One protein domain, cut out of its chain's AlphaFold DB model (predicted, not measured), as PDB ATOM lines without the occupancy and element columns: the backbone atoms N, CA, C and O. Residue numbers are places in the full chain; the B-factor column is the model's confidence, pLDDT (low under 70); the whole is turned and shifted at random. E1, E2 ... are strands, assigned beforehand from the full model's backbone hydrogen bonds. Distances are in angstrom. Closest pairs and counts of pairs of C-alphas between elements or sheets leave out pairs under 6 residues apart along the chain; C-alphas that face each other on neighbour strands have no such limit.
ATOM      1  N   LEU A 499      -0.580 -40.958 -29.130       90.38
ATOM      2  CA  LEU A 499      -1.253 -40.078 -30.072       90.38
ATOM      3  C   LEU A 499      -1.101 -40.688 -31.467       90.38
ATOM      4  O   LEU A 499       0.026 -40.902 -31.918       90.38
ATOM      5  N   TYR A 500      -2.216 -40.976 -32.129       92.62
ATOM      6  CA  TYR A 500      -2.255 -41.426 -33.517       92.62
ATOM      7  C   TYR A 500      -2.767 -40.279 -34.388       92.62
ATOM      8  O   TYR A 500      -3.807 -39.698 -34.107       92.62
ATOM      9  N   VAL A 501      -2.013 -39.925 -35.427       90.19
ATOM     10  CA  VAL A 501      -2.342 -38.825 -36.344       90.19
ATOM     11  C   VAL A 501      -2.328 -39.400 -37.753       90.19
ATOM     12  O   VAL A 501      -1.311 -39.961 -38.161       90.19
ATOM     13  N   ASP A 502      -3.449 -39.296 -38.471       87.88
ATOM     14  CA  ASP A 502      -3.488 -39.619 -39.899       87.88
ATOM     15  C   ASP A 502      -2.725 -38.537 -40.674       87.88
ATOM     16  O   ASP A 502      -2.826 -37.343 -40.386       87.88
ATOM     17  N   VAL A 503      -1.910 -38.979 -41.625       87.25
ATOM     18  CA  VAL A 503      -1.008 -38.146 -42.423       87.25
ATOM     19  C   VAL A 503      -1.087 -38.470 -43.918       87.25
ATOM     20  O   VAL A 503      -0.399 -37.816 -44.700       87.25
ATOM     21  N   ASP A 504      -1.937 -39.424 -44.330       79.69
ATOM     22  CA  ASP A 504      -2.032 -39.938 -45.709       79.69
ATOM     23  C   ASP A 504      -2.209 -38.827 -46.759       79.69
ATOM     24  O   ASP A 504      -1.656 -38.905 -47.854       79.69
ATOM     25  N   ASN A 505      -2.972 -37.785 -46.415       80.31
ATOM     26  CA  ASN A 505      -3.316 -36.676 -47.309       80.31
ATOM     27  C   ASN A 505      -2.484 -35.398 -47.052       80.31
ATOM     28  O   ASN A 505      -2.788 -34.340 -47.609       80.31
ATOM     29  N   THR A 506      -1.452 -35.448 -46.201       81.50
ATOM     30  CA  THR A 506      -0.698 -34.247 -45.793       81.50
ATOM     31  C   THR A 506       0.412 -33.886 -46.784       81.50
ATOM     32  O   THR A 506       1.302 -34.680 -47.074       81.50
ATOM     33  N   ARG A 507       0.373 -32.655 -47.315       78.12
ATOM     34  CA  ARG A 507       1.315 -32.157 -48.344       78.12
ATOM     35  C   ARG A 507       2.555 -31.438 -47.789       78.12
ATOM     36  O   ARG A 507       3.327 -30.882 -48.563       78.12
ATOM     37  N   GLY A 508       2.729 -31.381 -46.469       80.25
ATOM     38  CA  GLY A 508       3.740 -30.539 -45.823       80.25
ATOM     39  C   GLY A 508       4.347 -31.160 -44.563       80.25
ATOM     40  O   GLY A 508       3.907 -32.222 -44.122       80.25
ATOM     41  N   PRO A 509       5.364 -30.512 -43.964       82.69
ATOM     42  CA  PRO A 509       6.004 -31.008 -42.752       82.69
ATOM     43  C   PRO A 509       5.016 -31.007 -41.580       82.69
ATOM     44  O   PRO A 509       4.489 -29.962 -41.201       82.69
ATOM     45  N   ILE A 510       4.806 -32.179 -40.979       81.88
ATOM     46  CA  ILE A 510       3.955 -32.358 -39.799       81.88
ATOM     47  C   ILE A 510       4.575 -31.588 -38.623       81.88
ATOM     48  O   ILE A 510       5.693 -31.887 -38.198       81.88
ATOM     49  N   ARG A 511       3.857 -30.593 -38.094       85.50
ATOM     50  CA  ARG A 511       4.297 -29.754 -36.968       85.50
ATOM     51  C   ARG A 511       3.535 -30.129 -35.700       85.50
ATOM     52  O   ARG A 511       2.312 -30.192 -35.709       85.50
ATOM     53  N   LEU A 512       4.262 -30.340 -34.604       84.75
ATOM     54  CA  LEU A 512       3.694 -30.574 -33.276       84.75
ATOM     55  C   LEU A 512       3.968 -29.356 -32.390       84.75
ATOM     56  O   LEU A 512       5.095 -29.165 -31.931       84.75
ATOM     57  N   ASN A 513       2.935 -28.551 -32.146       85.00
ATOM     58  CA  ASN A 513       3.018 -27.344 -31.328       85.00
ATOM     59  C   ASN A 513       2.457 -27.634 -29.929       85.00
ATOM     60  O   ASN A 513       1.295 -28.005 -29.785       85.00
ATOM     61  N   VAL A 514       3.273 -27.455 -28.887       79.44
ATOM     62  CA  VAL A 514       2.868 -27.685 -27.489       79.44
ATOM     63  C   VAL A 514       2.723 -26.338 -26.784       79.44
ATOM     64  O   VAL A 514       3.719 -25.735 -26.385       79.44
ATOM     65  N   LEU A 515       1.484 -25.860 -26.635       76.31
ATOM     66  CA  LEU A 515       1.167 -24.581 -25.995       76.31
ATOM     67  C   LEU A 515       0.688 -24.825 -24.560       76.31
ATOM     68  O   LEU A 515      -0.456 -25.186 -24.309       76.31
ATOM     69  N   ALA A 516       1.589 -24.647 -23.595       70.62
ATOM     70  CA  ALA A 516       1.308 -24.939 -22.194       70.62
ATOM     71  C   ALA A 516       0.914 -23.663 -21.429       70.62
ATOM     72  O   ALA A 516       1.776 -22.882 -21.018       70.62
ATOM     73  N   MET A 517      -0.387 -23.466 -21.216       65.94
ATOM     74  CA  MET A 517      -0.951 -22.301 -20.521       65.94
ATOM     75  C   MET A 517      -1.207 -22.592 -19.029       65.94
ATOM     76  O   MET A 517      -1.159 -23.740 -18.586       65.94
ATOM     77  N   GLY A 518      -1.444 -21.545 -18.233       66.50
ATOM     78  CA  GLY A 518      -1.602 -21.646 -16.776       66.50
ATOM     79  C   GLY A 518      -0.286 -21.523 -15.993       66.50
ATOM     80  O   GLY A 518       0.792 -21.390 -16.574       66.50
ATOM     81  N   GLY A 519      -0.387 -21.540 -14.658       62.16
ATOM     82  CA  GLY A 519       0.643 -21.034 -13.736       62.16
ATOM     83  C   GLY A 519       1.999 -21.757 -13.701       62.16
ATOM     84  O   GLY A 519       2.188 -22.828 -14.278       62.16
ATOM     85  N   ASN A 520       2.942 -21.160 -12.967       64.62
ATOM     86  CA  ASN A 520       4.359 -21.541 -12.919       64.62
ATOM     87  C   ASN A 520       4.601 -22.870 -12.176       64.62
ATOM     88  O   ASN A 520       4.934 -22.888 -10.993       64.62
ATOM     89  N   PHE A 521       4.471 -23.992 -12.884       67.56
ATOM     90  CA  PHE A 521       4.905 -25.316 -12.429       67.56
ATOM     91  C   PHE A 521       5.766 -25.999 -13.506       67.56
ATOM     92  O   PHE A 521       5.526 -25.781 -14.696       67.56
ATOM     93  N   PRO A 522       6.764 -26.822 -13.129       65.62
ATOM     94  CA  PRO A 522       7.598 -27.528 -14.095       65.62
ATOM     95  C   PRO A 522       6.761 -28.520 -14.910       65.62
ATOM     96  O   PRO A 522       5.961 -29.280 -14.365       65.62
ATOM     97  N   ARG A 523       6.965 -28.522 -16.229       73.00
ATOM     98  CA  ARG A 523       6.294 -29.415 -17.183       73.00
ATOM     99  C   ARG A 523       7.367 -30.195 -17.930       73.00
ATOM    100  O   ARG A 523       8.294 -29.599 -18.469       73.00
ATOM    101  N   MET A 524       7.259 -31.520 -17.941       70.00
ATOM    102  CA  MET A 524       8.248 -32.408 -18.558       70.00
ATOM    103  C   MET A 524       7.576 -33.288 -19.605       70.00
ATOM    104  O   MET A 524       6.664 -34.046 -19.285       70.00
ATOM    105  N   PHE A 525       8.057 -33.223 -20.844       76.62
ATOM    106  CA  PHE A 525       7.610 -34.081 -21.936       76.62
ATOM    107  C   PHE A 525       8.767 -34.941 -22.454       76.62
ATOM    108  O   PHE A 525       9.916 -34.505 -22.513       76.62
ATOM    109  N   ARG A 526       8.462 -36.177 -22.858       81.94
ATOM    110  CA  ARG A 526       9.406 -37.072 -23.541       81.94
ATOM    111  C   ARG A 526       8.712 -37.706 -24.740       81.94
ATOM    112  O   ARG A 526       8.186 -38.813 -24.663       81.94
ATOM    113  N   ILE A 527       8.696 -36.966 -25.838       85.44
ATOM    114  CA  ILE A 527       7.987 -37.342 -27.061       85.44
ATOM    115  C   ILE A 527       8.843 -38.343 -27.850       85.44
ATOM    116  O   ILE A 527      10.031 -38.116 -28.072       85.44
ATOM    117  N   LYS A 528       8.234 -39.449 -28.290       89.44
ATOM    118  CA  LYS A 528       8.804 -40.360 -29.292       89.44
ATOM    119  C   LYS A 528       7.871 -40.383 -30.498       89.44
ATOM    120  O   LYS A 528       6.790 -40.956 -30.420       89.44
ATOM    121  N   ILE A 529       8.311 -39.806 -31.611       89.81
ATOM    122  CA  ILE A 529       7.611 -39.913 -32.895       89.81
ATOM    123  C   ILE A 529       7.985 -41.256 -33.544       89.81
ATOM    124  O   ILE A 529       9.093 -41.768 -33.366       89.81
ATOM    125  N   THR A 530       7.053 -41.893 -34.248       90.75
ATOM    126  CA  THR A 530       7.294 -43.108 -35.039       90.75
ATOM    127  C   THR A 530       6.272 -43.137 -36.168       90.75
ATOM    128  O   THR A 530       5.079 -43.213 -35.896       90.75
ATOM    129  N   GLN A 531       6.728 -43.065 -37.419       90.56
ATOM    130  CA  GLN A 531       5.844 -43.187 -38.576       90.56
ATOM    131  C   GLN A 531       5.398 -44.646 -38.715       90.56
ATOM    132  O   GLN A 531       6.228 -45.555 -38.791       90.56
ATOM    133  N   VAL A 532       4.087 -44.871 -38.732       90.69
ATOM    134  CA  VAL A 532       3.491 -46.180 -39.012       90.69
ATOM    135  C   VAL A 532       3.230 -46.265 -40.516       90.69
ATOM    136  O   VAL A 532       2.766 -45.302 -41.116       90.69
ATOM    137  N   LYS A 533       3.564 -47.398 -41.141       88.50
ATOM    138  CA  LYS A 533       3.228 -47.652 -42.550       88.50
ATOM    139  C   LYS A 533       1.789 -48.154 -42.662       88.50
ATOM    140  O   LYS A 533       1.381 -48.968 -41.832       88.50
ATOM    141  N   ARG A 534       1.082 -47.765 -43.727       86.75
ATOM    142  CA  ARG A 534      -0.183 -48.399 -44.128       86.75
ATOM    143  C   ARG A 534      -0.016 -49.918 -44.259       86.75
ATOM    144  O   ARG A 534       1.032 -50.389 -44.707       86.75
ATOM    145  N   GLY A 535      -1.029 -50.675 -43.848       86.19
ATOM    146  CA  GLY A 535      -1.024 -52.136 -43.769       86.19
ATOM    147  C   GLY A 535      -0.262 -52.698 -42.562       86.19
ATOM    148  O   GLY A 535      -0.137 -53.914 -42.425       86.19
ATOM    149  N   SER A 536       0.276 -51.851 -41.678       89.31
ATOM    150  CA  SER A 536       0.940 -52.316 -40.459       89.31
ATOM    151  C   SER A 536      -0.087 -52.783 -39.420       89.31
ATOM    152  O   SER A 536      -1.059 -52.078 -39.176       89.31
ATOM    153  N   PRO A 537       0.173 -53.856 -38.651       85.06
ATOM    154  CA  PRO A 537      -0.624 -54.182 -37.464       85.06
ATOM    155  C   PRO A 537      -0.655 -53.075 -36.388       85.06
ATOM    156  O   PRO A 537      -1.403 -53.181 -35.415       85.06
ATOM    157  N   LEU A 538       0.192 -52.044 -36.500       85.56
ATOM    158  CA  LEU A 538       0.196 -50.867 -35.626       85.56
ATOM    159  C   LEU A 538      -0.608 -49.682 -36.188       85.56
ATOM    160  O   LEU A 538      -0.693 -48.660 -35.510       85.56
ATOM    161  N   GLU A 539      -1.164 -49.799 -37.395       90.06
ATOM    162  CA  GLU A 539      -2.026 -48.793 -38.019       90.06
ATOM    163  C   GLU A 539      -3.324 -48.650 -37.217       90.06
ATOM    164  O   GLU A 539      -4.007 -49.638 -36.935       90.06
ATOM    165  N   ALA A 540      -3.633 -47.417 -36.816       92.50
ATOM    166  CA  ALA A 540      -4.927 -47.066 -36.251       92.50
ATOM    167  C   ALA A 540      -5.928 -46.802 -37.386       92.50
ATOM    168  O   ALA A 540      -5.515 -46.319 -38.443       92.50
ATOM    169  N   PRO A 541      -7.234 -47.059 -37.188       91.88
ATOM    170  CA  PRO A 541      -8.241 -46.589 -38.128       91.88
ATOM    171  C   PRO A 541      -8.210 -45.056 -38.222       91.88
ATOM    172  O   PRO A 541      -7.791 -44.364 -37.290       91.88
ATOM    173  N   ARG A 542      -8.660 -44.515 -39.356       89.88
ATOM    174  CA  ARG A 542      -8.691 -43.063 -39.581       89.88
ATOM    175  C   ARG A 542      -9.544 -42.353 -38.527       89.88
ATOM    176  O   ARG A 542     -10.526 -42.907 -38.042       89.88
ATOM    177  N   ASN A 543      -9.164 -41.121 -38.191       88.75
ATOM    178  CA  ASN A 543      -9.785 -40.266 -37.164       88.75
ATOM    179  C   ASN A 543      -9.707 -40.787 -35.706       88.75
ATOM    180  O   ASN A 543     -10.169 -40.107 -34.788       88.75
ATOM    181  N   CYS A 544      -9.072 -41.937 -35.455       93.44
ATOM    182  CA  CYS A 544      -8.816 -42.455 -34.110       93.44
ATOM    183  C   CYS A 544      -7.553 -41.822 -33.505       93.44
ATOM    184  O   CYS A 544      -6.439 -42.216 -33.848       93.44
ATOM    185  N   LEU A 545      -7.708 -40.873 -32.577       94.44
ATOM    186  CA  LEU A 545      -6.578 -40.183 -31.930       94.44
ATOM    187  C   LEU A 545      -5.890 -41.058 -30.865       94.44
ATOM    188  O   LEU A 545      -4.691 -40.914 -30.608       94.44
ATOM    189  N   GLN A 546      -6.636 -42.000 -30.280       94.38
ATOM    190  CA  GLN A 546      -6.113 -43.121 -29.495       94.38
ATOM    191  C   GLN A 546      -6.574 -44.449 -30.113       94.38
ATOM    192  O   GLN A 546      -7.705 -44.556 -30.588       94.38
ATOM    193  N   TYR A 547      -5.723 -45.477 -30.063       94.44
ATOM    194  CA  TYR A 547      -6.040 -46.808 -30.583       94.44
ATOM    195  C   TYR A 547      -5.550 -47.928 -29.657       94.44
ATOM    196  O   TYR A 547      -4.385 -47.964 -29.242       94.44
ATOM    197  N   TYR A 548      -6.464 -48.851 -29.362       93.94
ATOM    198  CA  TYR A 548      -6.303 -49.993 -28.469       93.94
ATOM    199  C   TYR A 548      -6.609 -51.310 -29.202       93.94
ATOM    200  O   TYR A 548      -7.341 -51.342 -30.190       93.94
ATOM    201  N   ARG A 549      -5.999 -52.409 -28.748       91.62
ATOM    202  CA  ARG A 549      -6.023 -53.727 -29.405       91.62
ATOM    203  C   ARG A 549      -5.995 -54.849 -28.370       91.62
ATOM    204  O   ARG A 549      -5.390 -54.669 -27.314       91.62
ATOM    205  N   GLY A 550      -6.522 -56.019 -28.735       92.31
ATOM    206  CA  GLY A 550      -6.703 -57.153 -27.832       92.31
ATOM    207  C   GLY A 550      -8.047 -57.105 -27.103       92.31
ATOM    208  O   GLY A 550      -8.725 -56.080 -27.075       92.31
ATOM    209  N   ALA A 551      -8.433 -58.232 -26.504       95.44
ATOM    210  CA  ALA A 551      -9.734 -58.381 -25.852       95.44
ATOM    211  C   ALA A 551      -9.881 -57.579 -24.544       95.44
ATOM    212  O   ALA A 551     -10.996 -57.417 -24.068       95.44
ATOM    213  N   MET A 552      -8.797 -57.068 -23.948       96.94
ATOM    214  CA  MET A 552      -8.851 -56.298 -22.700       96.94
ATOM    215  C   MET A 552      -7.706 -55.286 -22.581       96.94
ATOM    216  O   MET A 552      -6.625 -55.485 -23.140       96.94
ATOM    217  N   GLY A 553      -7.919 -54.223 -21.806       94.44
ATOM    218  CA  GLY A 553      -6.885 -53.241 -21.474       94.44
ATOM    219  C   GLY A 553      -7.428 -52.018 -20.737       94.44
ATOM    220  O   GLY A 553      -8.609 -51.954 -20.417       94.44
ATOM    221  N   THR A 554      -6.567 -51.024 -20.494       94.44
ATOM    222  CA  THR A 554      -6.945 -49.765 -19.828       94.44
ATOM    223  C   THR A 554      -6.850 -48.580 -20.781       94.44
ATOM    224  O   THR A 554      -5.808 -48.372 -21.409       94.44
ATOM    225  N   ILE A 555      -7.904 -47.773 -20.825       95.00
ATOM    226  CA  ILE A 555      -8.008 -46.502 -21.542       95.00
ATOM    227  C   ILE A 555      -7.830 -45.355 -20.540       95.00
ATOM    228  O   ILE A 555      -8.318 -45.434 -19.414       95.00
ATOM    229  N   GLU A 556      -7.127 -44.296 -20.942       93.38
ATOM    230  CA  GLU A 556      -6.834 -43.120 -20.112       93.38
ATOM    231  C   GLU A 556      -6.993 -41.841 -20.948       93.38
ATOM    232  O   GLU A 556      -6.456 -41.746 -22.058       93.38
ATOM    233  N   SER A 557      -7.683 -40.831 -20.411       93.25
ATOM    234  CA  SER A 557      -7.713 -39.499 -21.024       93.25
ATOM    235  C   SER A 557      -6.297 -38.915 -21.132       93.25
ATOM    236  O   SER A 557      -5.427 -39.194 -20.301       93.25
ATOM    237  N   PHE A 558      -6.027 -38.081 -22.140       89.62
ATOM    238  CA  PHE A 558      -4.711 -37.440 -22.264       89.62
ATOM    239  C   PHE A 558      -4.360 -36.626 -21.010       89.62
ATOM    240  O   PHE A 558      -5.198 -35.895 -20.496       89.62
ATOM    241  N   ASN A 559      -3.123 -36.776 -20.519       83.19
ATOM    242  CA  ASN A 559      -2.654 -36.217 -19.242       83.19
ATOM    243  C   ASN A 559      -3.473 -36.656 -17.999       83.19
ATOM    244  O   ASN A 559      -3.411 -36.017 -16.951       83.19
ATOM    245  N   TYR A 560      -4.159 -37.805 -18.057       86.19
ATOM    246  CA  TYR A 560      -4.637 -38.481 -16.849       86.19
ATOM    247  C   TYR A 560      -3.452 -38.833 -15.938       86.19
ATOM    248  O   TYR A 560      -2.605 -39.663 -16.280       86.19
ATOM    249  N   GLN A 561      -3.393 -38.202 -14.767       70.62
ATOM    250  CA  GLN A 561      -2.377 -38.467 -13.755       70.62
ATOM    251  C   GLN A 561      -3.021 -39.230 -12.600       70.62
ATOM    252  O   GLN A 561      -3.725 -38.668 -11.764       70.62
ATOM    253  N   MET A 562      -2.758 -40.536 -12.540       61.38
ATOM    254  CA  MET A 562      -2.950 -41.277 -11.299       61.38
ATOM    255  C   MET A 562      -1.869 -40.795 -10.324       61.38
ATOM    256  O   MET A 562      -0.690 -41.072 -10.550       61.38
ATOM    257  N   ASN A 563      -2.255 -40.066  -9.270       55.50
ATOM    258  CA  ASN A 563      -1.353 -39.631  -8.194       55.50
ATOM    259  C   ASN A 563      -0.886 -40.853  -7.376       55.50
ATOM    260  O   ASN A 563      -1.343 -41.084  -6.261       55.50
ATOM    261  N   ALA A 564      -0.005 -41.663  -7.964       44.72
ATOM    262  CA  ALA A 564       0.612 -42.831  -7.339       44.72
ATOM    263  C   ALA A 564       1.814 -42.461  -6.449       44.72
ATOM    264  O   ALA A 564       2.301 -43.306  -5.706       44.72
ATOM    265  N   ARG A 571      -5.106 -32.647  -9.117       68.31
ATOM    266  CA  ARG A 571      -5.138 -31.611 -10.156       68.31
ATOM    267  C   ARG A 571      -6.078 -32.024 -11.285       68.31
ATOM    268  O   ARG A 571      -6.151 -33.220 -11.574       68.31
ATOM    269  N   PRO A 572      -6.731 -31.066 -11.961       71.62
ATOM    270  CA  PRO A 572      -7.312 -31.317 -13.268       71.62
ATOM    271  C   PRO A 572      -6.282 -31.939 -14.216       71.62
ATOM    272  O   PRO A 572      -5.123 -31.513 -14.257       71.62
ATOM    273  N   GLY A 573      -6.699 -32.997 -14.905       79.31
ATOM    274  CA  GLY A 573      -5.829 -33.876 -15.679       79.31
ATOM    275  C   GLY A 573      -6.055 -33.754 -17.177       79.31
ATOM    276  O   GLY A 573      -5.092 -33.581 -17.923       79.31
ATOM    277  N   TYR A 574      -7.307 -33.815 -17.634       89.19
ATOM    278  CA  TYR A 574      -7.580 -33.840 -19.070       89.19
ATOM    279  C   TYR A 574      -7.306 -32.506 -19.770       89.19
ATOM    280  O   TYR A 574      -7.308 -31.433 -19.168       89.19
ATOM    281  N   MET A 575      -7.039 -32.608 -21.070       86.62
ATOM    282  CA  MET A 575      -6.812 -31.473 -21.959       86.62
ATOM    283  C   MET A 575      -8.139 -30.899 -22.460       86.62
ATOM    284  O   MET A 575      -9.086 -31.643 -22.731       86.62
ATOM    285  N   ASN A 576      -8.164 -29.582 -22.627       89.56
ATOM    286  CA  ASN A 576      -9.347 -28.827 -23.019       89.56
ATOM    287  C   ASN A 576      -9.420 -28.653 -24.537       89.56
ATOM    288  O   ASN A 576      -8.409 -28.770 -25.236       89.56
ATOM    289  N   ASN A 577     -10.620 -28.346 -25.024       91.81
ATOM    290  CA  ASN A 577     -10.951 -28.151 -26.431       91.81
ATOM    291  C   ASN A 577     -10.538 -29.349 -27.310       91.81
ATOM    292  O   ASN A 577      -9.977 -29.182 -28.396       91.81
ATOM    293  N   LEU A 578     -10.773 -30.574 -26.821       93.31
ATOM    294  CA  LEU A 578     -10.561 -31.799 -27.585       93.31
ATOM    295  C   LEU A 578     -11.888 -32.354 -28.110       93.31
ATOM    296  O   LEU A 578     -12.876 -32.448 -27.390       93.31
ATOM    297  N   ASN A 579     -11.870 -32.817 -29.357       95.88
ATOM    298  CA  ASN A 579     -12.922 -33.628 -29.961       95.88
ATOM    299  C   ASN A 579     -12.236 -34.780 -30.706       95.88
ATOM    300  O   ASN A 579     -11.525 -34.537 -31.683       95.88
ATOM    301  N   TYR A 580     -12.345 -36.010 -30.197       96.25
ATOM    302  CA  TYR A 580     -11.601 -37.155 -30.731       96.25
ATOM    303  C   TYR A 580     -12.293 -38.496 -30.503       96.25
ATOM    304  O   TYR A 580     -13.054 -38.663 -29.557       96.25
ATOM    305  N   ALA A 581     -11.971 -39.484 -31.342       96.88
ATOM    306  CA  ALA A 581     -12.341 -40.874 -31.108       96.88
ATOM    307  C   ALA A 581     -11.196 -41.653 -30.441       96.88
ATOM    308  O   ALA A 581     -10.034 -41.582 -30.861       96.88
ATOM    309  N   ILE A 582     -11.546 -42.443 -29.428       97.38
ATOM    310  CA  ILE A 582     -10.752 -43.567 -28.931       97.38
ATOM    311  C   ILE A 582     -11.300 -44.822 -29.603       97.38
ATOM    312  O   ILE A 582     -12.477 -45.131 -29.455       97.38
ATOM    313  N   CYS A 583     -10.465 -45.559 -30.328       96.00
ATOM    314  CA  CYS A 583     -10.899 -46.747 -31.061       96.00
ATOM    315  C   CYS A 583     -10.294 -48.018 -30.470       96.00
ATOM    316  O   CYS A 583      -9.121 -48.045 -30.087       96.00
ATOM    317  N   ILE A 584     -11.076 -49.092 -30.434       95.69
ATOM    318  CA  ILE A 584     -10.668 -50.389 -29.897       95.69
ATOM    319  C   ILE A 584     -10.898 -51.428 -30.992       95.69
ATOM    320  O   ILE A 584     -11.998 -51.554 -31.532       95.69
ATOM    321  N   LYS A 585      -9.855 -52.179 -31.352       93.69
ATOM    322  CA  LYS A 585      -9.990 -53.243 -32.349       93.69
ATOM    323  C   LYS A 585     -10.906 -54.345 -31.806       93.69
ATOM    324  O   LYS A 585     -10.490 -55.103 -30.931       93.69
ATOM    325  N   LYS A 586     -12.101 -54.479 -32.386       93.81
ATOM    326  CA  LYS A 586     -12.973 -55.647 -32.198       93.81
ATOM    327  C   LYS A 586     -12.202 -56.906 -32.622       93.81
ATOM    328  O   LYS A 586     -11.647 -56.968 -33.728       93.81
ATOM    329  N   GLU A 587     -12.048 -57.856 -31.707       93.50
ATOM    330  CA  GLU A 587     -11.332 -59.107 -31.971       93.50
ATOM    331  C   GLU A 587     -12.310 -60.196 -32.469       93.50
ATOM    332  O   GLU A 587     -13.502 -60.135 -32.161       93.50
ATOM    333  N   PRO A 588     -11.865 -61.183 -33.274       92.44
ATOM    334  CA  PRO A 588     -12.761 -62.205 -33.819       92.44
ATOM    335  C   PRO A 588     -13.444 -63.031 -32.718       92.44
ATOM    336  O   PRO A 588     -12.786 -63.458 -31.773       92.44
ATOM    337  N   GLY A 589     -14.751 -63.268 -32.857       93.50
ATOM    338  CA  GLY A 589     -15.561 -63.994 -31.868       93.50
ATOM    339  C   GLY A 589     -16.076 -63.147 -30.696       93.50
ATOM    340  O   GLY A 589     -16.711 -63.698 -29.799       93.50
ATOM    341  N   TYR A 590     -15.837 -61.831 -30.693       95.31
ATOM    342  CA  TYR A 590     -16.327 -60.905 -29.669       95.31
ATOM    343  C   TYR A 590     -17.451 -60.011 -30.209       95.31
ATOM    344  O   TYR A 590     -17.308 -59.382 -31.260       95.31
ATOM    345  N   CYS A 591     -18.567 -59.943 -29.480       93.94
ATOM    346  CA  CYS A 591     -19.787 -59.262 -29.926       93.94
ATOM    347  C   CYS A 591     -20.007 -57.908 -29.239       93.94
ATOM    348  O   CYS A 591     -20.293 -56.931 -29.932       93.94
ATOM    349  N   SER A 592     -19.814 -57.829 -27.918       96.56
ATOM    350  CA  SER A 592     -19.964 -56.605 -27.113       96.56
ATOM    351  C   SER A 592     -18.682 -56.264 -26.347       96.56
ATOM    352  O   SER A 592     -17.713 -57.028 -26.360       96.56
ATOM    353  N   ILE A 593     -18.657 -55.107 -25.688       98.25
ATOM    354  CA  ILE A 593     -17.539 -54.646 -24.862       98.25
ATOM    355  C   ILE A 593     -18.062 -53.961 -23.598       98.25
ATOM    356  O   ILE A 593     -18.908 -53.072 -23.659       98.25
ATOM    357  N   THR A 594     -17.560 -54.383 -22.442       98.25
ATOM    358  CA  THR A 594     -17.910 -53.826 -21.133       98.25
ATOM    359  C   THR A 594     -16.768 -52.965 -20.612       98.25
ATOM    360  O   THR A 594     -15.600 -53.362 -20.640       98.25
ATOM    361  N   TYR A 595     -17.115 -51.787 -20.108       98.56
ATOM    362  CA  TYR A 595     -16.210 -50.809 -19.523       98.56
ATOM    363  C   TYR A 595     -16.435 -50.722 -18.016       98.56
ATOM    364  O   TYR A 595     -17.572 -50.690 -17.550       98.56
ATOM    365  N   THR A 596     -15.351 -50.662 -17.250       98.38
ATOM    366  CA  THR A 596     -15.369 -50.532 -15.786       98.38
ATOM    367  C   THR A 596     -14.416 -49.429 -15.341       98.38
ATOM    368  O   THR A 596     -13.372 -49.206 -15.956       98.38
ATOM    369  N   ASN A 597     -14.770 -48.704 -14.280       96.56
ATOM    370  CA  ASN A 597     -13.940 -47.613 -13.773       96.56
ATOM    371  C   ASN A 597     -12.671 -48.145 -13.069       96.56
ATOM    372  O   ASN A 597     -12.754 -49.058 -12.251       96.56
ATOM    373  N   ASP A 598     -11.509 -47.552 -13.359       93.06
ATOM    374  CA  ASP A 598     -10.185 -47.959 -12.856       93.06
ATOM    375  C   ASP A 598      -9.429 -46.762 -12.233       93.06
ATOM    376  O   ASP A 598      -8.251 -46.496 -12.493       93.06
ATOM    377  N   GLY A 599     -10.150 -45.999 -11.407       88.62
ATOM    378  CA  GLY A 599      -9.621 -44.904 -10.596       88.62
ATOM    379  C   GLY A 599     -10.607 -43.740 -10.458       88.62
ATOM    380  O   GLY A 599     -11.821 -43.927 -10.501       88.62
ATOM    381  N   PRO A 600     -10.101 -42.514 -10.262       89.25
ATOM    382  CA  PRO A 600     -10.871 -41.302 -10.496       89.25
ATOM    383  C   PRO A 600     -11.528 -41.244 -11.885       89.25
ATOM    384  O   PRO A 600     -10.850 -41.196 -12.908       89.25
ATOM    385  N   PHE A 601     -12.855 -41.144 -11.889       93.94
ATOM    386  CA  PHE A 601     -13.626 -40.597 -12.999       93.94
ATOM    387  C   PHE A 601     -14.043 -39.174 -12.607       93.94
ATOM    388  O   PHE A 601     -14.479 -38.965 -11.475       93.94
ATOM    389  N   GLN A 602     -13.837 -38.190 -13.482       94.31
ATOM    390  CA  GLN A 602     -14.256 -36.801 -13.286       94.31
ATOM    391  C   GLN A 602     -14.253 -36.047 -14.628       94.31
ATOM    392  O   GLN A 602     -13.185 -35.647 -15.100       94.31
ATOM    393  N   LEU A 603     -15.433 -35.836 -15.216       95.81
ATOM    394  CA  LEU A 603     -15.671 -34.974 -16.385       95.81
ATOM    395  C   LEU A 603     -16.678 -33.887 -15.998       95.81
ATOM    396  O   LEU A 603     -17.798 -34.187 -15.581       95.81
ATOM    397  N   THR A 604     -16.259 -32.629 -16.080       93.75
ATOM    398  CA  THR A 604     -16.905 -31.517 -15.376       93.75
ATOM    399  C   THR A 604     -17.750 -30.678 -16.328       93.75
ATOM    400  O   THR A 604     -17.223 -30.020 -17.215       93.75
ATOM    401  N   ASN A 605     -19.066 -30.656 -16.101       95.19
ATOM    402  CA  ASN A 605     -19.999 -29.764 -16.791       95.19
ATOM    403  C   ASN A 605     -20.544 -28.747 -15.777       95.19
ATOM    404  O   ASN A 605     -20.840 -29.112 -14.634       95.19
ATOM    405  N   VAL A 606     -20.664 -27.486 -16.191       93.94
ATOM    406  CA  VAL A 606     -21.153 -26.376 -15.359       93.94
ATOM    407  C   VAL A 606     -22.216 -25.564 -16.089       93.94
ATOM    408  O   VAL A 606     -22.236 -25.541 -17.318       93.94
ATOM    409  N   ASP A 607     -23.090 -24.901 -15.338       92.88
ATOM    410  CA  ASP A 607     -24.067 -23.955 -15.881       92.88
ATOM    411  C   ASP A 607     -23.447 -22.578 -16.215       92.88
ATOM    412  O   ASP A 607     -22.230 -22.364 -16.155       92.88
ATOM    413  N   ALA A 608     -24.301 -21.624 -16.599       91.69
ATOM    414  CA  ALA A 608     -23.894 -20.259 -16.931       91.69
ATOM    415  C   ALA A 608     -23.265 -19.505 -15.740       91.69
ATOM    416  O   ALA A 608     -22.333 -18.717 -15.947       91.69
ATOM    417  N   ASP A 609     -23.734 -19.786 -14.519       92.88
ATOM    418  CA  ASP A 609     -23.272 -19.190 -13.260       92.88
ATOM    419  C   ASP A 609     -22.019 -19.890 -12.695       92.88
ATOM    420  O   ASP A 609     -21.350 -19.371 -11.797       92.88
ATOM    421  N   GLY A 610     -21.649 -21.044 -13.258       90.50
ATOM    422  CA  GLY A 610     -20.475 -21.833 -12.892       90.50
ATOM    423  C   GLY A 610     -20.725 -22.881 -11.804       90.50
ATOM    424  O   GLY A 610     -19.753 -23.410 -11.260       90.50
ATOM    425  N   GLN A 611     -21.983 -23.194 -11.478       92.88
ATOM    426  CA  GLN A 611     -22.319 -24.330 -10.615       92.88
ATOM    427  C   GLN A 611     -22.202 -25.643 -11.394       92.88
ATOM    428  O   GLN A 611     -22.366 -25.674 -12.611       92.88
ATOM    429  N   LEU A 612     -21.913 -26.743 -10.698       94.00
ATOM    430  CA  LEU A 612     -21.852 -28.071 -11.312       94.00
ATOM    431  C   LEU A 612     -23.254 -28.528 -11.735       94.00
ATOM    432  O   LEU A 612     -24.148 -28.584 -10.893       94.00
ATOM    433  N   LEU A 613     -23.424 -28.939 -12.998       95.44
ATOM    434  CA  LEU A 613     -24.680 -29.560 -13.453       95.44
ATOM    435  C   LEU A 613     -24.937 -30.907 -12.763       95.44
ATOM    436  O   LEU A 613     -26.082 -31.283 -12.536       95.44
ATOM    437  N   ILE A 614     -23.861 -31.626 -12.426       96.56
ATOM    438  CA  ILE A 614     -23.903 -32.938 -11.772       96.56
ATOM    439  C   ILE A 614     -23.406 -32.796 -10.331       96.56
ATOM    440  O   ILE A 614     -22.281 -32.322 -10.135       96.56
ATOM    441  N   PRO A 615     -24.184 -33.218  -9.316       95.94
ATOM    442  CA  PRO A 615     -23.747 -33.169  -7.927       95.94
ATOM    443  C   PRO A 615     -22.424 -33.925  -7.690       95.94
ATOM    444  O   PRO A 615     -22.195 -34.981  -8.291       95.94
ATOM    445  N   PRO A 616     -21.546 -33.433  -6.790       94.38
ATOM    446  CA  PRO A 616     -20.314 -34.126  -6.427       94.38
ATOM    447  C   PRO A 616     -20.564 -35.585  -6.030       94.38
ATOM    448  O   PRO A 616     -21.494 -35.897  -5.287       94.38
ATOM    449  N   GLY A 617     -19.713 -36.490  -6.510       94.62
ATOM    450  CA  GLY A 617     -19.850 -37.925  -6.288       94.62
ATOM    451  C   GLY A 617     -20.852 -38.671  -7.178       94.62
ATOM    452  O   GLY A 617     -20.927 -39.890  -7.030       94.62
ATOM    453  N   GLN A 618     -21.572 -38.018  -8.100       97.75
ATOM    454  CA  GLN A 618     -22.552 -38.675  -8.983       97.75
ATOM    455  C   GLN A 618     -22.082 -38.796 -10.440       97.75
ATOM    456  O   GLN A 618     -21.279 -37.995 -10.916       97.75
ATOM    457  N   ALA A 619     -22.584 -39.803 -11.157       98.06
ATOM    458  CA  ALA A 619     -22.551 -39.863 -12.620       98.06
ATOM    459  C   ALA A 619     -23.561 -38.877 -13.219       98.06
ATOM    460  O   ALA A 619     -24.677 -38.740 -12.723       98.06
ATOM    461  N   GLY A 620     -23.182 -38.258 -14.334       97.69
ATOM    462  CA  GLY A 620     -24.117 -37.679 -15.290       97.69
ATOM    463  C   GLY A 620     -24.244 -38.604 -16.496       97.69
ATOM    464  O   GLY A 620     -23.232 -39.091 -17.004       97.69
ATOM    465  N   ALA A 621     -25.471 -38.822 -16.961       97.12
ATOM    466  CA  ALA A 621     -25.770 -39.552 -18.189       97.12
ATOM    467  C   ALA A 621     -26.752 -38.754 -19.059       97.12
ATOM    468  O   ALA A 621     -27.580 -38.022 -18.525       97.12
ATOM    469  N   GLU A 622     -26.688 -38.923 -20.382       95.69
ATOM    470  CA  GLU A 622     -27.469 -38.190 -21.398       95.69
ATOM    471  C   GLU A 622     -27.028 -36.734 -21.679       95.69
ATOM    472  O   GLU A 622     -26.081 -36.194 -21.107       95.69
ATOM    473  N   VAL A 623     -27.699 -36.102 -22.650       95.81
ATOM    474  CA  VAL A 623     -27.296 -34.828 -23.273       95.81
ATOM    475  C   VAL A 623     -27.484 -33.615 -22.361       95.81
ATOM    476  O   VAL A 623     -26.648 -32.717 -22.396       95.81
ATOM    477  N   PHE A 624     -28.539 -33.579 -21.543       94.06
ATOM    478  CA  PHE A 624     -28.820 -32.440 -20.655       94.06
ATOM    479  C   PHE A 624     -27.873 -32.380 -19.450       94.06
ATOM    480  O   PHE A 624     -27.475 -31.301 -19.027       94.06
ATOM    481  N   ASN A 625     -27.476 -33.549 -18.947       95.50
ATOM    482  CA  ASN A 625     -26.498 -33.712 -17.873       95.50
ATOM    483  C   ASN A 625     -25.059 -33.489 -18.368       95.50
ATOM    484  O   ASN A 625     -24.228 -32.925 -17.655       95.50
ATOM    485  N   CYS A 626     -24.771 -33.915 -19.601       97.25
ATOM    486  CA  CYS A 626     -23.443 -33.869 -20.207       97.25
ATOM    487  C   CYS A 626     -23.443 -33.092 -21.545       97.25
ATOM    488  O   CYS A 626     -23.215 -33.688 -22.610       97.25
ATOM    489  N   PRO A 627     -23.729 -31.772 -21.536       96.50
ATOM    490  CA  PRO A 627     -23.809 -30.961 -22.752       96.50
ATOM    491  C   PRO A 627     -22.445 -30.743 -23.426       96.50
ATOM    492  O   PRO A 627     -22.362 -30.827 -24.658       96.50
ATOM    493  N   ASP A 628     -21.392 -30.541 -22.629       95.62
ATOM    494  CA  ASP A 628     -20.073 -30.071 -23.066       95.62
ATOM    495  C   ASP A 628     -19.011 -31.174 -23.015       95.62
ATOM    496  O   ASP A 628     -18.412 -31.523 -24.036       95.62
ATOM    497  N   ASP A 629     -18.802 -31.716 -21.813       97.56
ATOM    498  CA  ASP A 629     -17.664 -32.549 -21.433       97.56
ATOM    499  C   ASP A 629     -18.129 -33.979 -21.184       97.56
ATOM    500  O   ASP A 629     -18.790 -34.266 -20.184       97.56
ATOM    501  N   TYR A 630     -17.806 -34.887 -22.103       98.25
ATOM    502  CA  TYR A 630     -18.326 -36.252 -22.068       98.25
ATOM    503  C   TYR A 630     -17.463 -37.256 -22.829       98.25
ATOM    504  O   TYR A 630     -16.757 -36.930 -23.786       98.25
ATOM    505  N   ILE A 631     -17.611 -38.521 -22.441       98.44
ATOM    506  CA  ILE A 631     -17.368 -39.669 -23.321       98.44
ATOM    507  C   ILE A 631     -18.706 -40.207 -23.835       98.44
ATOM    508  O   ILE A 631     -19.724 -40.048 -23.165       98.44
ATOM    509  N   VAL A 632     -18.721 -40.843 -25.005       98.00
ATOM    510  CA  VAL A 632     -19.899 -41.560 -25.522       98.00
ATOM    511  C   VAL A 632     -19.619 -43.055 -25.530       98.00
ATOM    512  O   VAL A 632     -18.666 -43.494 -26.167       98.00
ATOM    513  N   ILE A 633     -20.455 -43.835 -24.848       97.00
ATOM    514  CA  ILE A 633     -20.403 -45.303 -24.833       97.00
ATOM    515  C   ILE A 633     -21.820 -45.819 -25.088       97.00
ATOM    516  O   ILE A 633     -22.764 -45.285 -24.513       97.00
ATOM    517  N   ASN A 634     -21.990 -46.822 -25.961       93.88
ATOM    518  CA  ASN A 634     -23.313 -47.362 -26.317       93.88
ATOM    519  C   ASN A 634     -24.318 -46.274 -26.789       93.88
ATOM    520  O   ASN A 634     -25.519 -46.362 -26.556       93.88
ATOM    521  N   GLY A 635     -23.813 -45.191 -27.397       93.69
ATOM    522  CA  GLY A 635     -24.592 -44.010 -27.801       93.69
ATOM    523  C   GLY A 635     -24.918 -42.999 -26.685       93.69
ATOM    524  O   GLY A 635     -25.274 -41.863 -26.993       93.69
ATOM    525  N   ILE A 636     -24.742 -43.355 -25.410       96.31
ATOM    526  CA  ILE A 636     -25.050 -42.502 -24.252       96.31
ATOM    527  C   ILE A 636     -23.841 -41.617 -23.916       96.31
ATOM    528  O   ILE A 636     -22.708 -42.095 -23.847       96.31
ATOM    529  N   ARG A 637     -24.073 -40.315 -23.690       98.31
ATOM    530  CA  ARG A 637     -23.059 -39.397 -23.137       98.31
ATOM    531  C   ARG A 637     -22.909 -39.623 -21.636       98.31
ATOM    532  O   ARG A 637     -23.923 -39.649 -20.947       98.31
ATOM    533  N   LEU A 638     -21.676 -39.717 -21.143       98.56
ATOM    534  CA  LEU A 638     -21.352 -39.951 -19.733       98.56
ATOM    535  C   LEU A 638     -20.350 -38.915 -19.211       98.56
ATOM    536  O   LEU A 638     -19.344 -38.623 -19.866       98.56
ATOM    537  N   CYS A 639     -20.623 -38.385 -18.019       98.00
ATOM    538  CA  CYS A 639     -19.836 -37.360 -17.334       98.00
ATOM    539  C   CYS A 639     -20.023 -37.427 -15.801       98.00
ATOM    540  O   CYS A 639     -20.479 -38.438 -15.269       98.00
ATOM    541  N   GLY A 640     -19.645 -36.379 -15.061       96.50
ATOM    542  CA  GLY A 640     -19.692 -36.373 -13.596       96.50
ATOM    543  C   GLY A 640     -18.504 -37.109 -12.975       96.50
ATOM    544  O   GLY A 640     -17.435 -37.200 -13.577       96.50
ATOM    545  N   GLU A 641     -18.674 -37.620 -11.756       96.38
ATOM    546  CA  GLU A 641     -17.626 -38.247 -10.934       96.38
ATOM    547  C   GLU A 641     -17.727 -39.780 -10.815       96.38
ATOM    548  O   GLU A 641     -17.030 -40.401 -10.001       96.38
ATOM    549  N   ARG A 642     -18.604 -40.410 -11.599       97.50
ATOM    550  CA  ARG A 642     -18.760 -41.869 -11.689       97.50
ATOM    551  C   ARG A 642     -18.936 -42.281 -13.144       97.50
ATOM    552  O   ARG A 642     -19.540 -41.553 -13.922       97.50
ATOM    553  N   LEU A 643     -18.462 -43.475 -13.488       98.25
ATOM    554  CA  LEU A 643     -18.882 -44.155 -14.712       98.25
ATOM    555  C   LEU A 643     -20.164 -44.935 -14.391       98.25
ATOM    556  O   LEU A 643     -20.083 -45.959 -13.717       98.25
ATOM    557  N   ASN A 644     -21.326 -44.449 -14.821       98.00
ATOM    558  CA  ASN A 644     -22.598 -45.174 -14.750       98.00
ATOM    559  C   ASN A 644     -23.563 -44.617 -15.814       98.00
ATOM    560  O   ASN A 644     -23.738 -43.405 -15.892       98.00
ATOM    561  N   ASP A 645     -24.167 -45.491 -16.622       97.06
ATOM    562  CA  ASP A 645     -25.166 -45.167 -17.655       97.06
ATOM    563  C   ASP A 645     -26.607 -45.524 -17.236       97.06
ATOM    564  O   ASP A 645     -27.527 -45.418 -18.041       97.06
ATOM    565  N   ALA A 646     -26.789 -45.976 -15.990       96.31
ATOM    566  CA  ALA A 646     -28.022 -46.510 -15.417       96.31
ATOM    567  C   ALA A 646     -28.587 -47.788 -16.077       96.31
ATOM    568  O   ALA A 646     -29.668 -48.233 -15.695       96.31
ATOM    569  N   SER A 647     -27.855 -48.448 -16.988       95.25
ATOM    570  CA  SER A 647     -28.322 -49.687 -17.642       95.25
ATOM    571  C   SER A 647     -28.367 -50.905 -16.707       95.25
ATOM    572  O   SER A 647     -29.171 -51.813 -16.914       95.25
ATOM    573  N   VAL A 648     -27.513 -50.925 -15.676       95.50
ATOM    574  CA  VAL A 648     -27.397 -52.022 -14.691       95.50
ATOM    575  C   VAL A 648     -27.677 -51.556 -13.255       95.50
ATOM    576  O   VAL A 648     -28.190 -52.331 -12.450       95.50
ATOM    577  N   GLN A 649     -27.363 -50.301 -12.917       95.88
ATOM    578  CA  GLN A 649     -27.517 -49.739 -11.570       95.88
ATOM    579  C   GLN A 649     -28.085 -48.317 -11.651       95.88
ATOM    580  O   GLN A 649     -27.396 -47.399 -12.086       95.88
ATOM    581  N   LEU A 650     -29.319 -48.124 -11.182       96.00
ATOM    582  CA  LEU A 650     -30.005 -46.824 -11.186       96.00
ATOM    583  C   LEU A 650     -29.418 -45.819 -10.172       96.00
ATOM    584  O   LEU A 650     -29.698 -44.625 -10.258       96.00
ATOM    585  N   ASP A 651     -28.605 -46.270  -9.209       96.69
ATOM    586  CA  ASP A 651     -27.914 -45.374  -8.275       96.69
ATOM    587  C   ASP A 651     -26.694 -44.683  -8.920       96.69
ATOM    588  O   ASP A 651     -25.574 -45.205  -8.933       96.69
ATOM    589  N   PHE A 652     -26.901 -43.454  -9.402       97.31
ATOM    590  CA  PHE A 652     -25.854 -42.595  -9.964       97.31
ATOM    591  C   PHE A 652     -24.730 -42.218  -8.974       97.31
ATOM    592  O   PHE A 652     -23.679 -41.762  -9.420       97.31
ATOM    593  N   ASN A 653     -24.879 -42.422  -7.657       97.44
ATOM    594  CA  ASN A 653     -23.790 -42.203  -6.686       97.44
ATOM    595  C   ASN A 653     -22.687 -43.285  -6.780       97.44
ATOM    596  O   ASN A 653     -21.584 -43.117  -6.241       97.44
ATOM    597  N   GLN A 654     -22.972 -44.400  -7.462       96.62
ATOM    598  CA  GLN A 654     -22.087 -45.555  -7.626       96.62
ATOM    599  C   GLN A 654     -21.481 -45.610  -9.036       96.62
ATOM    600  O   GLN A 654     -22.014 -45.045  -9.988       96.62
ATOM    601  N   ASN A 655     -20.353 -46.313  -9.178       97.75
ATOM    602  CA  ASN A 655     -19.871 -46.727 -10.498       97.75
ATOM    603  C   ASN A 655     -20.584 -48.024 -10.901       97.75
ATOM    604  O   ASN A 655     -20.701 -48.929 -10.075       97.75
ATOM    605  N   SER A 656     -20.961 -48.143 -12.169       98.00
ATOM    606  CA  SER A 656     -21.518 -49.352 -12.777       98.00
ATOM    607  C   SER A 656     -20.671 -49.775 -13.980       98.00
ATOM    608  O   SER A 656     -20.093 -48.915 -14.650       98.00
ATOM    609  N   PRO A 657     -20.590 -51.076 -14.310       97.88
ATOM    610  CA  PRO A 657     -20.159 -51.495 -15.633       97.88
ATOM    611  C   PRO A 657     -21.113 -50.931 -16.695       97.88
ATOM    612  O   PRO A 657     -22.329 -51.030 -16.542       97.88
ATOM    613  N   VAL A 658     -20.555 -50.374 -17.768       98.06
ATOM    614  CA  VAL A 658     -21.292 -49.868 -18.941       98.06
ATOM    615  C   VAL A 658     -20.967 -50.785 -20.114       98.06
ATOM    616  O   VAL A 658     -19.789 -51.059 -20.345       98.06
ATOM    617  N   THR A 659     -21.960 -51.280 -20.854       97.19
ATOM    618  CA  THR A 659     -21.727 -52.250 -21.942       97.19
ATOM    619  C   THR A 659     -22.235 -51.737 -23.282       97.19
ATOM    620  O   THR A 659     -23.406 -51.414 -23.429       97.19
ATOM    621  N   ASP A 660     -21.347 -51.718 -24.271       96.12
ATOM    622  CA  ASP A 660     -21.648 -51.405 -25.665       96.12
ATOM    623  C   ASP A 660     -21.804 -52.716 -26.449       96.12
ATOM    624  O   ASP A 660     -20.867 -53.514 -26.563       96.12
ATOM    625  N   SER A 661     -23.014 -52.968 -26.946       92.88
ATOM    626  CA  SER A 661     -23.372 -54.142 -27.755       92.88
ATOM    627  C   SER A 661     -23.431 -53.841 -29.256       92.88
ATOM    628  O   SER A 661     -23.932 -54.652 -30.035       92.88
ATOM    629  N   GLY A 662     -22.897 -52.694 -29.686       87.12
ATOM    630  CA  GLY A 662     -22.926 -52.240 -31.068       87.12
ATOM    631  C   GLY A 662     -22.259 -53.213 -32.044       87.12
ATOM    632  O   GLY A 662     -21.124 -53.662 -31.858       87.12
ATOM    633  N   ASN A 663     -22.946 -53.487 -33.157       82.75
ATOM    634  CA  ASN A 663     -22.433 -54.336 -34.239       82.75
ATOM    635  C   ASN A 663     -21.184 -53.751 -34.928       82.75
ATOM    636  O   ASN A 663     -20.388 -54.505 -35.487       82.75
ATOM    637  N   GLY A 664     -20.997 -52.428 -34.871       81.12
ATOM    638  CA  GLY A 664     -19.868 -51.716 -35.472       81.12
ATOM    639  C   GLY A 664     -18.516 -51.912 -34.761       81.12
ATOM    640  O   GLY A 664     -18.379 -52.741 -33.854       81.12
ATOM    641  N   PRO A 665     -17.482 -51.150 -35.172       85.88
ATOM    642  CA  PRO A 665     -16.228 -51.069 -34.434       85.88
ATOM    643  C   PRO A 665     -16.450 -50.361 -33.092       85.88
ATOM    644  O   PRO A 665     -17.155 -49.356 -33.024       85.88
ATOM    645  N   PHE A 666     -15.807 -50.853 -32.034       94.94
ATOM    646  CA  PHE A 666     -15.891 -50.239 -30.712       94.94
ATOM    647  C   PHE A 666     -15.144 -48.899 -30.701       94.94
ATOM    648  O   PHE A 666     -13.920 -48.846 -30.875       94.94
ATOM    649  N   MET A 667     -15.890 -47.809 -30.519       95.31
ATOM    650  CA  MET A 667     -15.379 -46.440 -30.539       95.31
ATOM    651  C   MET A 667     -15.999 -45.639 -29.399       95.31
ATOM    652  O   MET A 667     -17.213 -45.653 -29.226       95.31
ATOM    653  N   ILE A 668     -15.167 -44.895 -28.677       97.50
ATOM    654  CA  ILE A 668     -15.578 -43.940 -27.649       97.50
ATOM    655  C   ILE A 668     -15.252 -42.533 -28.172       97.50
ATOM    656  O   ILE A 668     -14.093 -42.109 -28.102       97.50
ATOM    657  N   PRO A 669     -16.224 -41.807 -28.746       97.75
ATOM    658  CA  PRO A 669     -16.132 -40.364 -28.924       97.75
ATOM    659  C   PRO A 669     -15.898 -39.658 -27.583       97.75
ATOM    660  O   PRO A 669     -16.519 -40.001 -26.578       97.75
ATOM    661  N   VAL A 670     -15.028 -38.653 -27.576       98.06
ATOM    662  CA  VAL A 670     -14.680 -37.845 -26.403       98.06
ATOM    663  C   VAL A 670     -14.722 -36.373 -26.787       98.06
ATOM    664  O   VAL A 670     -14.098 -35.978 -27.776       98.06
ATOM    665  N   ARG A 671     -15.414 -35.563 -25.984       97.50
ATOM    666  CA  ARG A 671     -15.467 -34.105 -26.119       97.50
ATOM    667  C   ARG A 671     -15.084 -33.429 -24.805       97.50
ATOM    668  O   ARG A 671     -15.504 -33.883 -23.743       97.50
ATOM    669  N   THR A 672     -14.310 -32.351 -24.899       96.25
ATOM    670  CA  THR A 672     -14.040 -31.405 -23.809       96.25
ATOM    671  C   THR A 672     -14.131 -29.969 -24.335       96.25
ATOM    672  O   THR A 672     -13.672 -29.679 -25.444       96.25
ATOM    673  N   ASN A 673     -14.740 -29.070 -23.564       93.19
ATOM    674  CA  ASN A 673     -14.829 -27.637 -23.836       93.19
ATOM    675  C   ASN A 673     -13.510 -26.915 -23.484       93.19
ATOM    676  O   ASN A 673     -12.502 -27.534 -23.139       93.19
ATOM    677  N   ASP A 674     -13.486 -25.589 -23.607       89.00
ATOM    678  CA  ASP A 674     -12.335 -24.728 -23.318       89.00
ATOM    679  C   ASP A 674     -12.226 -24.282 -21.839       89.00
ATOM    680  O   ASP A 674     -11.319 -23.512 -21.500       89.00
ATOM    681  N   ASN A 675     -13.119 -24.775 -20.968       84.44
ATOM    682  CA  ASN A 675     -13.473 -24.222 -19.657       84.44
ATOM    683  C   ASN A 675     -12.964 -25.092 -18.471       84.44
ATOM    684  O   ASN A 675     -11.777 -25.405 -18.380       84.44
ATOM    685  N   THR A 676     -13.798 -25.417 -17.476       83.56
ATOM    686  CA  THR A 676     -13.383 -26.102 -16.237       83.56
ATOM    687  C   THR A 676     -13.175 -27.599 -16.430       83.56
ATOM    688  O   THR A 676     -14.146 -28.337 -16.559       83.56
ATOM    689  N   ASN A 677     -11.927 -28.058 -16.322       87.19
ATOM    690  CA  ASN A 677     -11.592 -29.479 -16.324       87.19
ATOM    691  C   ASN A 677     -11.515 -30.116 -14.927       87.19
ATOM    692  O   ASN A 677     -11.134 -29.493 -13.935       87.19
ATOM    693  N   GLY A 678     -11.818 -31.413 -14.890       88.81
ATOM    694  CA  GLY A 678     -11.565 -32.332 -13.780       88.81
ATOM    695  C   GLY A 678     -10.358 -33.254 -14.019       88.81
ATOM    696  O   GLY A 678      -9.542 -33.051 -14.920       88.81
ATOM    697  N   ARG A 679     -10.215 -34.303 -13.201       89.25
ATOM    698  CA  ARG A 679      -9.138 -35.313 -13.307       89.25
ATOM    699  C   ARG A 679      -9.161 -36.125 -14.607       89.25
ATOM    700  O   ARG A 679      -8.100 -36.561 -15.051       89.25
ATOM    701  N   GLY A 680     -10.326 -36.298 -15.226       93.56
ATOM    702  CA  GLY A 680     -10.513 -37.087 -16.446       93.56
ATOM    703  C   GLY A 680     -10.986 -38.494 -16.134       93.56
ATOM    704  O   GLY A 680     -11.634 -38.719 -15.114       93.56
ATOM    705  N   PHE A 681     -10.672 -39.444 -17.007       94.69
ATOM    706  CA  PHE A 681     -11.117 -40.824 -16.851       94.69
ATOM    707  C   PHE A 681      -9.983 -41.818 -17.063       94.69
ATOM    708  O   PHE A 681      -9.114 -41.651 -17.926       94.69
ATOM    709  N   ARG A 682     -10.071 -42.907 -16.304       94.31
ATOM    710  CA  ARG A 682      -9.346 -44.143 -16.542       94.31
ATOM    711  C   ARG A 682     -10.314 -45.303 -16.401       94.31
ATOM    712  O   ARG A 682     -10.879 -45.508 -15.331       94.31
ATOM    713  N   ILE A 683     -10.503 -46.041 -17.484       96.81
ATOM    714  CA  ILE A 683     -11.466 -47.141 -17.557       96.81
ATOM    715  C   ILE A 683     -10.774 -48.387 -18.102       96.81
ATOM    716  O   ILE A 683     -10.002 -48.313 -19.059       96.81
ATOM    717  N   ASN A 684     -11.039 -49.538 -17.497       97.75
ATOM    718  CA  ASN A 684     -10.708 -50.821 -18.098       97.75
ATOM    719  C   ASN A 684     -11.808 -51.204 -19.089       97.75
ATOM    720  O   ASN A 684     -12.983 -50.947 -18.840       97.75
ATOM    721  N   TYR A 685     -11.429 -51.829 -20.198       98.06
ATOM    722  CA  TYR A 685     -12.351 -52.454 -21.136       98.06
ATOM    723  C   TYR A 685     -12.106 -53.960 -21.190       98.06
ATOM    724  O   TYR A 685     -10.962 -54.420 -21.100       98.06
ATOM    725  N   GLN A 686     -13.181 -54.711 -21.393       98.12
ATOM    726  CA  GLN A 686     -13.170 -56.139 -21.669       98.12
ATOM    727  C   GLN A 686     -14.188 -56.425 -22.774       98.12
ATOM    728  O   GLN A 686     -15.373 -56.144 -22.632       98.12
ATOM    729  N   GLN A 687     -13.721 -56.969 -23.893       97.19
ATOM    730  CA  GLN A 687     -14.579 -57.490 -24.948       97.19
ATOM    731  C   GLN A 687     -15.202 -58.804 -24.466       97.19
ATOM    732  O   GLN A 687     -14.510 -59.660 -23.911       97.19
ATOM    733  N   ASN A 688     -16.496 -58.981 -24.719       96.50
ATOM    734  CA  ASN A 688     -17.245 -60.182 -24.367       96.50
ATOM    735  C   ASN A 688     -17.428 -61.061 -25.606       96.50
ATOM    736  O   ASN A 688     -17.729 -60.566 -26.697       96.50
ATOM    737  N   GLN A 689     -17.228 -62.368 -25.440       95.50
ATOM    738  CA  GLN A 689     -17.438 -63.333 -26.517       95.50
ATOM    739  C   GLN A 689     -18.909 -63.339 -26.949       95.50
ATOM    740  O   GLN A 689     -19.804 -63.055 -26.153       95.50
ATOM    741  N   CYS A 690     -19.158 -63.639 -28.219       93.06
ATOM    742  CA  CYS A 690     -20.511 -63.850 -28.712       93.06
ATOM    743  C   CYS A 690     -21.146 -65.061 -28.012       93.06
ATOM    744  O   CYS A 690     -20.569 -66.147 -28.022       93.06
TER     745      CYS A 690
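AT A GLANCE: This is residues 499 to 564 and 571 to 690 of the 692 residues of an uncharacterized protein of Blattella germanica (UniProt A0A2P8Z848). With little regular structure, two twisted sheets make a sandwich, partly face to face, a jelly roll, one long hairpin over both; residues 515 to 524 stick out. The eleven named strands, E1 to E11 in order along the chain, hold 56 of the 186 printed residues, under half, and with no named helix the class is all strand. One sheet, mixed, runs E2 E4 E10 E7 E8 E6; the other, antiparallel, E3 E11 E5 E9. It is compact, radius of gyration of the C-alphas 17.3 A, spanning 51 by 47 by 31 A.

HOW THE PARTS SIT: E4, residues 579 to 584, is antiparallel to E10, residues 666 to 671, with N 582 and O 668 within hydrogen-bond range at 2.9 A. E11, residues 682 to 689, is antiparallel to E5, residues 590 to 597, with N 594 and O 686 2.8 A apart.

IN THESE COORDINATES: E1, residues 512 to 514, pairs with no named strand and begins at C-alpha (3.694, -30.574, -33.276). E11 ends at C-alpha (-17.438, -63.333, -26.517).

THE WHOLE: Residues 565 to 570 are cut out; C-alphas 564 and 571 are 12.9 A apart. pLDDT is under 70 at 10 residues, among them 517 to 522.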